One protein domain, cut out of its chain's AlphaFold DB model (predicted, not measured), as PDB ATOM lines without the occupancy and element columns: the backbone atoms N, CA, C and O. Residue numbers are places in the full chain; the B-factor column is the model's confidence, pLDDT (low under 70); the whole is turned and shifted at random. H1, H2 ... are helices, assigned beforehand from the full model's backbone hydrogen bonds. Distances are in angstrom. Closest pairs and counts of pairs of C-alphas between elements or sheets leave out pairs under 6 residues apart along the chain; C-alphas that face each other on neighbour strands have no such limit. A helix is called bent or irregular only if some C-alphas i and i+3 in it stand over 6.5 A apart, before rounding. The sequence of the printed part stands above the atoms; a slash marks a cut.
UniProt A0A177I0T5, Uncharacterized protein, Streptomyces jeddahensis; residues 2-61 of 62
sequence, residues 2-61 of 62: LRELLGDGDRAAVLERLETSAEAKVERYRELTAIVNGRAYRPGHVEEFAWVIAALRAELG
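This is residues 2 to 61 of the 62 residues of an uncharacterized protein of Streptomyces jeddahensis (UniProt A0A177I0T5). Two helices, H2 and H4, lie side by side at one end of an elongated, loose model, and H3 reaches away from them toward the other end. From the far end of H3, residues 37 to 45 fold back toward H4, and the short H1 sits beside the H2 and H4 pair, near H4. The printed part has 60 residues with four named helices, in the order H1, H2, H3, H4, and no named strand; the class is all helix. The whole is loose, with a radius of gyration of the C-alphas of 13.6 A, and spans 39 by 19 by 18 A.

The printed part begins with H1, residues 2 to 6, whose C-alpha 2 is at (-72.395, 317.010, 709.871). H2 holds residues 11 to 22 and is 16.3 A long from first to last C-alpha. After Glu 23 comes H3, residues 24 to 36, 18.3 A long, from C-alpha 24 at (-59.601, 332.655, 724.725) to C-alpha 36 at (-43.144, 326.073, 729.309). H4, residues 46 to 60, is the longest helix by residues and measures 20.1 A, with C-alpha 60 at (-79.231, 320.811, 719.194). H4 is irregular: C-alphas 48 and 51 are 7.2 A apart.

H1 and H2 meet only through their link, residues 7 to 10, which is tight. H1 and H4 are near each other, with 5 pairs of C-alphas within 10 A. H1 and H3 are apart. H2 and H4 touch, with 10 pairs of C-alphas within 8 A, and their closest C-alphas, those of Ala 22 and Val 46, are 5.6 A apart. They run opposite ways at a shallow tilt of 31 degrees, and their centres are 9.3 A apart. H2 and H3 are close but not clearly touching; their closest C-alphas, those of Ser 21 and Glu 27, are 6.8 A apart. They run the same way at a steep tilt of 66 degrees. H3 and H4 are apart, though they follow each other in the chain. Along the backbone, every pair of O i and N i+4 is within hydrogen-bond range in H1, H2 and H3, while in H4 it is 9 of 11.

The outline is only just a rod, and the two C-alphas farthest apart, those of Gly 38 and Gly 61, are 41.8 A apart. The first and last printed C-alphas, those of Leu 2 and Gly 61, are 15.0 A apart. The printed part, residues 2 to 61 of a chain of 62, has no cut. The links from H1 to H2 and from H2 to H3 are tight, the link from H3 to H4 is short with 9 residues, and no link is long. The mean pLDDT of the printed part is 87.7, and no printed residue is under 70.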
ATOM      1  N   LEU A   2     -72.915 317.209 708.494       78.12
ATOM      2  CA  LEU A   2     -72.395 317.010 709.871       78.12
ATOM      3  C   LEU A   2     -72.196 315.535 710.258       78.12
ATOM      4  O   LEU A   2     -71.192 315.184 710.867       78.12
ATOM      5  N   ARG A   3     -73.113 314.651 709.843       81.06
ATOM      6  CA  ARG A   3     -72.995 313.198 710.064       81.06
ATOM      7  C   ARG A   3     -71.831 312.560 709.300       81.06
ATOM      8  O   ARG A   3     -71.245 311.605 709.781       81.06
ATOM      9  N   GLU A   4     -71.477 313.093 708.136       85.44
ATOM     10  CA  GLU A   4     -70.308 312.632 707.368       85.44
ATOM     11  C   GLU A   4     -69.000 313.146 707.982       85.44
ATOM     12  O   GLU A   4     -67.984 312.466 707.916       85.44
ATOM     13  N   LEU A   5     -69.038 314.327 708.609       84.12
ATOM     14  CA  LEU A   5     -67.891 314.949 709.267       84.12
ATOM     15  C   LEU A   5     -67.588 314.341 710.646       84.12
ATOM     16  O   LEU A   5     -66.427 314.138 710.988       84.12
ATOM     17  N   LEU A   6     -68.623 314.091 711.451       84.00
ATOM     18  CA  LEU A   6     -68.503 313.674 712.856       84.00
ATOM     19  C   LEU A   6     -68.869 312.201 713.092       84.00
ATOM     20  O   LEU A   6     -68.656 311.681 714.188       84.00
ATOM     21  N   GLY A   7     -69.439 311.527 712.091       86.69
ATOM     22  CA  GLY A   7     -69.956 310.169 712.229       86.69
ATOM     23  C   GLY A   7     -71.143 310.082 713.196       86.69
ATOM     24  O   GLY A   7     -71.986 310.981 713.284       86.69
ATOM     25  N   ASP A   8     -71.197 308.977 713.940       85.19
ATOM     26  CA  ASP A   8     -72.204 308.723 714.978       85.19
ATOM     27  C   ASP A   8     -71.738 309.163 716.383       85.19
ATOM     28  O   ASP A   8     -72.263 308.702 717.394       85.19
ATOM     29  N   GLY A   9     -70.752 310.064 716.463       84.25
ATOM     30  CA  GLY A   9     -70.308 310.640 717.731       84.25
ATOM     31  C   GLY A   9     -71.398 311.456 718.437       84.25
ATOM     32  O   GLY A   9     -72.316 311.992 717.805       84.25
ATOM     33  N   ASP A  10     -71.269 311.582 719.761       90.25
ATOM     34  CA  ASP A  10     -72.140 312.440 720.565       90.25
ATOM     35  C   ASP A  10     -71.916 313.915 720.205       90.25
ATOM     36  O   ASP A  10     -70.908 314.534 720.552       90.25
ATOM     37  N   ARG A  11     -72.893 314.481 719.495       89.88
ATOM     38  CA  ARG A  11     -72.875 315.859 718.995       89.88
ATOM     39  C   ARG A  11     -72.860 316.888 720.119       89.88
ATOM     40  O   ARG A  11     -72.243 317.936 719.950       89.88
ATOM     41  N   ALA A  12     -73.502 316.599 721.250       91.00
ATOM     42  CA  ALA A  12     -73.518 317.511 722.387       91.00
ATOM     43  C   ALA A  12     -72.132 317.583 723.037       91.00
ATOM     44  O   ALA A  12     -71.635 318.681 723.283       91.00
ATOM     45  N   ALA A  13     -71.475 316.434 723.214       92.25
ATOM     46  CA  ALA A  13     -70.103 316.373 723.716       92.25
ATOM     47  C   ALA A  13     -69.094 317.023 722.750       92.25
ATOM     48  O   ALA A  13     -68.123 317.654 723.175       92.25
ATOM     49  N   VAL A  14     -69.311 316.895 721.435       91.56
ATOM     50  CA  VAL A  14     -68.483 317.578 720.430       91.56
ATOM     51  C   VAL A  14     -68.670 319.092 720.504       91.56
ATOM     52  O   VAL A  14     -67.669 319.807 720.517       91.56
ATOM     53  N   LEU A  15     -69.915 319.578 720.584       92.31
ATOM     54  CA  LEU A  15     -70.199 321.007 720.720       92.31
ATOM     55  C   LEU A  15     -69.533 321.578 721.975       92.31
ATOM     56  O   LEU A  15     -68.791 322.550 721.866       92.31
ATOM     57  N   GLU A  16     -69.725 320.935 723.127       91.81
ATOM     58  CA  GLU A  16     -69.125 321.362 724.395       91.81
ATOM     59  C   GLU A  16     -67.600 321.476 724.272       91.81
ATOM     60  O   GLU A  16     -67.007 322.503 724.602       91.81
ATOM     61  N   ARG A  17     -66.946 320.458 723.702       88.31
ATOM     62  CA  ARG A  17     -65.490 320.473 723.550       88.31
ATOM     63  C   ARG A  17     -64.991 321.549 722.582       88.31
ATOM     64  O   ARG A  17     -63.900 322.091 722.797       88.31
ATOM     65  N   LEU A  18     -65.743 321.839 721.521       89.25
ATOM     66  CA  LEU A  18     -65.414 322.910 720.579       89.25
ATOM     67  C   LEU A  18     -65.589 324.288 721.221       89.25
ATOM     68  O   LEU A  18     -64.705 325.126 721.068       89.25
ATOM     69  N   GLU A  19     -66.658 324.500 721.989       90.06
ATOM     70  CA  GLU A  19     -66.897 325.748 722.719       90.06
ATOM     71  C   GLU A  19     -65.799 326.007 723.754       90.06
ATOM     72  O   GLU A  19     -65.173 327.064 723.715       90.06
ATOM     73  N   THR A  20     -65.458 325.014 724.583       88.19
ATOM     74  CA  THR A  20     -64.341 325.130 725.535       88.19
ATOM     75  C   THR A  20     -63.013 325.392 724.826       88.19
ATOM     76  O   THR A  20     -62.164 326.129 725.320       88.19
ATOM     77  N   SER A  21     -62.799 324.799 723.650       82.38
ATOM     78  CA  SER A  21     -61.564 325.011 722.891       82.38
ATOM     79  C   SER A  21     -61.498 326.377 722.210       82.38
ATOM     80  O   SER A  21     -60.391 326.830 721.935       82.38
ATOM     81  N   ALA A  22     -62.640 327.014 721.951       83.88
ATOM     82  CA  ALA A  22     -62.737 328.363 721.403       83.88
ATOM     83  C   ALA A  22     -62.591 329.457 722.477       83.88
ATOM     84  O   ALA A  22     -62.426 330.632 722.146       83.88
ATOM     85  N   GLU A  23     -62.635 329.104 723.766       86.25
ATOM     86  CA  GLU A  23     -62.433 330.066 724.846       86.25
ATOM     87  C   GLU A  23     -61.006 330.627 724.841       86.25
ATOM     88  O   GLU A  23     -60.022 329.906 725.026       86.25
ATOM     89  N   ALA A  24     -60.888 331.955 724.748       82.38
ATOM     90  CA  ALA A  24     -59.601 332.655 724.725       82.38
ATOM     91  C   ALA A  24     -58.691 332.307 725.921       82.38
ATOM     92  O   ALA A  24     -57.466 332.279 725.800       82.38
ATOM     93  N   LYS A  25     -59.280 332.000 727.085       84.06
ATOM     94  CA  LYS A  25     -58.536 331.583 728.280       84.06
ATOM     95  C   LYS A  25     -57.902 330.199 728.114       84.06
ATOM     96  O   LYS A  25     -56.762 330.002 728.532       84.06
ATOM     97  N   VAL A  26     -58.623 329.256 727.507       87.00
ATOM     98  CA  VAL A  26     -58.124 327.906 727.215       87.00
ATOM     99  C   VAL A  26     -57.019 327.974 726.166       87.00
ATOM    100  O   VAL A  26     -55.991 327.312 726.314       87.00
ATOM    101  N   GLU A  27     -57.180 328.831 725.162       86.75
ATOM    102  CA  GLU A  27     -56.168 329.044 724.129       86.75
ATOM    103  C   GLU A  27     -54.871 329.620 724.710       86.75
ATOM    104  O   GLU A  27     -53.790 329.056 724.521       86.75
ATOM    105  N   ARG A  28     -54.982 330.656 725.551       88.25
ATOM    106  CA  ARG A  28     -53.832 331.229 726.260       88.25
ATOM    107  C   ARG A  28     -53.156 330.220 727.187       88.25
ATOM    108  O   ARG A  28     -51.933 330.205 727.309       88.25
ATOM    109  N   TYR A  29     -53.932 329.365 727.849       91.12
ATOM    110  CA  TYR A  29     -53.382 328.300 728.683       91.12
ATOM    111  C   TYR A  29     -52.573 327.285 727.861       91.12
ATOM    112  O   TYR A  29     -51.477 326.898 728.275       91.12
ATOM    113  N   ARG A  30     -53.070 326.877 726.687       89.00
ATOM    114  CA  ARG A  30     -52.358 325.965 725.775       89.00
ATOM    115  C   ARG A  30     -51.079 326.588 725.229       89.00
ATOM    116  O   ARG A  30     -50.058 325.904 725.197       89.00
ATOM    117  N   GLU A  31     -51.117 327.870 724.875       91.19
ATOM    118  CA  GLU A  31     -49.936 328.637 724.470       91.19
ATOM    119  C   GLU A  31     -48.859 328.603 725.556       91.19
ATOM    120  O   GLU A  31     -47.740 328.148 725.317       91.19
ATOM    121  N   LEU A  32     -49.211 329.008 726.778       94.06
ATOM    122  CA  LEU A  32     -48.271 329.030 727.898       94.06
ATOM    123  C   LEU A  32     -47.739 327.630 728.216       94.06
ATOM    124  O   LEU A  32     -46.543 327.457 728.441       94.06
ATOM    125  N   THR A  33     -48.604 326.618 728.180       94.00
ATOM    126  CA  THR A  33     -48.213 325.225 728.418       94.00
ATOM    127  C   THR A  33     -47.236 324.729 727.353       94.00
ATOM    128  O   THR A  33     -46.280 324.028 727.684       94.00
ATOM    129  N   ALA A  34     -47.428 325.084 726.082       92.88
ATOM    130  CA  ALA A  34     -46.496 324.728 725.017       92.88
ATOM    131  C   ALA A  34     -45.130 325.400 725.223       92.88
ATOM    132  O   ALA A  34     -44.113 324.706 725.199       92.88
ATOM    133  N   ILE A  35     -45.121 326.702 725.527       94.56
ATOM    134  CA  ILE A  35     -43.899 327.479 725.787       94.56
ATOM    135  C   ILE A  35     -43.115 326.893 726.966       94.56
ATOM    136  O   ILE A  35     -41.923 326.622 726.834       94.56
ATOM    137  N   VAL A  36     -43.777 326.640 728.102       96.56
ATOM    138  CA  VAL A  36     -43.144 326.073 729.309       96.56
ATOM    139  C   VAL A  36     -42.526 324.703 729.031       96.56
ATOM    140  O   VAL A  36     -41.461 324.385 729.550       96.56
ATOM    141  N   ASN A  37     -43.160 323.900 728.176       95.38
ATOM    142  CA  ASN A  37     -42.662 322.577 727.803       95.38
ATOM    143  C   ASN A  37     -41.666 322.598 726.628       95.38
ATOM    144  O   ASN A  37     -41.334 321.534 726.103       95.38
ATOM    145  N   GLY A  38     -41.218 323.776 726.175       94.88
ATOM    146  CA  GLY A  38     -40.282 323.915 725.055       94.88
ATOM    147  C   GLY A  38     -40.841 323.437 723.711       94.88
ATOM    148  O   GLY A  38     -40.082 323.075 722.815       94.88
ATOM    149  N   ARG A  39     -42.169 323.388 723.566       93.62
ATOM    150  CA  ARG A  39     -42.854 322.980 722.334       93.62
ATOM    151  C   ARG A  39     -43.292 324.212 721.555       93.62
ATOM    152  O   ARG A  39     -43.713 325.210 722.134       93.62
ATOM    153  N   ALA A  40     -43.258 324.115 720.229       85.25
ATOM    154  CA  ALA A  40     -43.865 325.130 719.384       85.25
ATOM    155  C   ALA A  40     -45.382 325.141 719.608       85.25
ATOM    156  O   ALA A  40     -46.056 324.121 719.441       85.25
ATOM    157  N   TYR A  41     -45.911 326.299 719.989       84.25
ATOM    158  CA  TYR A  41     -47.345 326.529 720.021       84.25
ATOM    159  C   TYR A  41     -47.856 326.742 718.593       84.25
ATOM    160  O   TYR A  41     -47.273 327.505 717.821       84.25
ATOM    161  N   ARG A  42     -48.945 326.057 718.246       79.25
ATOM    162  CA  ARG A  42     -49.703 326.298 717.020       79.25
ATOM    163  C   ARG A  42     -51.054 326.883 717.433       79.25
ATOM    164  O   ARG A  42     -51.764 326.184 718.159       79.25
ATOM    165  N   PRO A  43     -51.392 328.107 716.995       74.62
ATOM    166  CA  PRO A  43     -52.688 328.703 717.276       74.62
ATOM    167  C   PRO A  43     -53.820 327.777 716.844       74.62
ATOM    168  O   PRO A  43     -53.752 327.170 715.771       74.62
ATOM    169  N   GLY A  44     -54.849 327.658 717.676       74.69
ATOM    170  CA  GLY A  44     -56.082 326.986 717.302       74.69
ATOM    171  C   GLY A  44     -56.775 327.701 716.139       74.69
ATOM    172  O   GLY A  44     -56.841 328.927 716.089       74.69
ATOM    173  N   HIS A  45     -57.344 326.927 715.220       73.69
ATOM    174  CA  HIS A  45     -58.081 327.419 714.050       73.69
ATOM    175  C   HIS A  45     -59.529 327.814 714.406       73.69
ATOM    176  O   HIS A  45     -60.480 327.391 713.754       73.69
ATOM    177  N   VAL A  46     -59.725 328.567 715.494       76.81
ATOM    178  CA  VAL A  46     -61.055 328.820 716.086       76.81
ATOM    179  C   VAL A  46     -62.026 329.452 715.082       76.81
ATOM    180  O   VAL A  46     -63.175 329.026 714.992       76.81
ATOM    181  N   GLU A  47     -61.560 330.412 714.282       79.62
ATOM    182  CA  GLU A  47     -62.378 331.048 713.241       79.62
ATOM    183  C   GLU A  47     -62.816 330.053 712.157       79.62
ATOM    184  O   GLU A  47     -63.971 330.063 711.732       79.62
ATOM    185  N   GLU A  48     -61.936 329.131 711.765       84.12
ATOM    186  CA  GLU A  48     -62.228 328.105 710.757       84.12
ATOM    187  C   GLU A  48     -63.259 327.079 711.258       84.12
ATOM    188  O   GLU A  48     -63.961 326.466 710.456       84.12
ATOM    189  N   PHE A  49     -63.391 326.913 712.581       85.06
ATOM    190  CA  PHE A  49     -64.366 326.017 713.213       85.06
ATOM    191  C   PHE A  49     -65.671 326.707 713.637       85.06
ATOM    192  O   PHE A  49     -66.611 326.023 714.053       85.06
ATOM    193  N   ALA A  50     -65.786 328.031 713.493       88.25
ATOM    194  CA  ALA A  50     -66.965 328.785 713.927       88.25
ATOM    195  C   ALA A  50     -68.267 328.301 713.259       88.25
ATOM    196  O   ALA A  50     -69.312 328.218 713.909       88.25
ATOM    197  N   TRP A  51     -68.206 327.909 711.982       90.31
ATOM    198  CA  TRP A  51     -69.366 327.375 711.260       90.31
ATOM    199  C   TRP A  51     -69.833 326.017 711.808       90.31
ATOM    200  O   TRP A  51     -71.031 325.746 711.812       90.31
ATOM    201  N   VAL A  52     -68.915 325.179 712.310       90.44
ATOM    202  CA  VAL A  52     -69.248 323.872 712.903       90.44
ATOM    203  C   VAL A  52     -69.989 324.072 714.218       90.44
ATOM    204  O   VAL A  52     -71.009 323.427 714.453       90.44
ATOM    205  N   ILE A  53     -69.514 325.002 715.053       91.38
ATOM    206  CA  ILE A  53     -70.170 325.369 716.314       91.38
ATOM    207  C   ILE A  53     -71.583 325.894 716.035       91.38
ATOM    208  O   ILE A  53     -72.541 325.443 716.660       91.38
ATOM    209  N   ALA A  54     -71.730 326.800 715.064       91.88
ATOM    210  CA  ALA A  54     -73.031 327.340 714.678       91.88
ATOM    211  C   ALA A  54     -73.992 326.247 714.174       91.88
ATOM    212  O   ALA A  54     -75.158 326.221 714.564       91.88
ATOM    213  N   ALA A  55     -73.502 325.318 713.349       92.69
ATOM    214  CA  ALA A  55     -74.309 324.221 712.829       92.69
ATOM    215  C   ALA A  55     -74.747 323.239 713.933       92.69
ATOM    216  O   ALA A  55     -75.903 322.821 713.956       92.69
ATOM    217  N   LEU A  56     -73.861 322.920 714.882       92.19
ATOM    218  CA  LEU A  56     -74.176 322.053 716.023       92.19
ATOM    219  C   LEU A  56     -75.174 322.693 716.997       92.19
ATOM    220  O   LEU A  56     -76.053 322.003 717.506       92.19
ATOM    221  N   ARG A  57     -75.076 324.006 717.234       92.75
ATOM    222  CA  ARG A  57     -76.065 324.763 718.020       92.75
ATOM    223  C   ARG A  57     -77.455 324.695 717.392       92.75
ATOM    224  O   ARG A  57     -78.410 324.308 718.064       92.75
ATOM    225  N   ALA A  58     -77.540 324.947 716.085       93.25
ATOM    226  CA  ALA A  58     -78.790 324.849 715.338       93.25
ATOM    227  C   ALA A  58     -79.396 323.432 715.376       93.25
ATOM    228  O   ALA A  58     -80.606 323.295 715.541       93.25
ATOM    229  N   GLU A  59     -78.576 322.379 715.267       89.25
ATOM    230  CA  GLU A  59     -79.034 320.980 715.339       89.25
ATOM    231  C   GLU A  59     -79.530 320.594 716.743       89.25
ATOM    232  O   GLU A  59     -80.502 319.851 716.872       89.25
ATOM    233  N   LEU A  60     -78.890 321.109 717.798       90.69
ATOM    234  CA  LEU A  60     -79.231 320.811 719.194       90.69
ATOM    235  C   LEU A  60     -80.276 321.764 719.798       90.69
ATOM    236  O   LEU A  60     -80.659 321.579 720.954       90.69
ATOM    237  N   GLY A  61     -80.729 322.772 719.047       87.75
ATOM    238  CA  GLY A  61     -81.681 323.780 719.518       87.75
ATOM    239  C   GLY A  61     -81.122 324.699 720.611       87.75
ATOM    240  O   GLY A  61     -81.873 325.101 721.500       87.75
TER     241      GLY A  61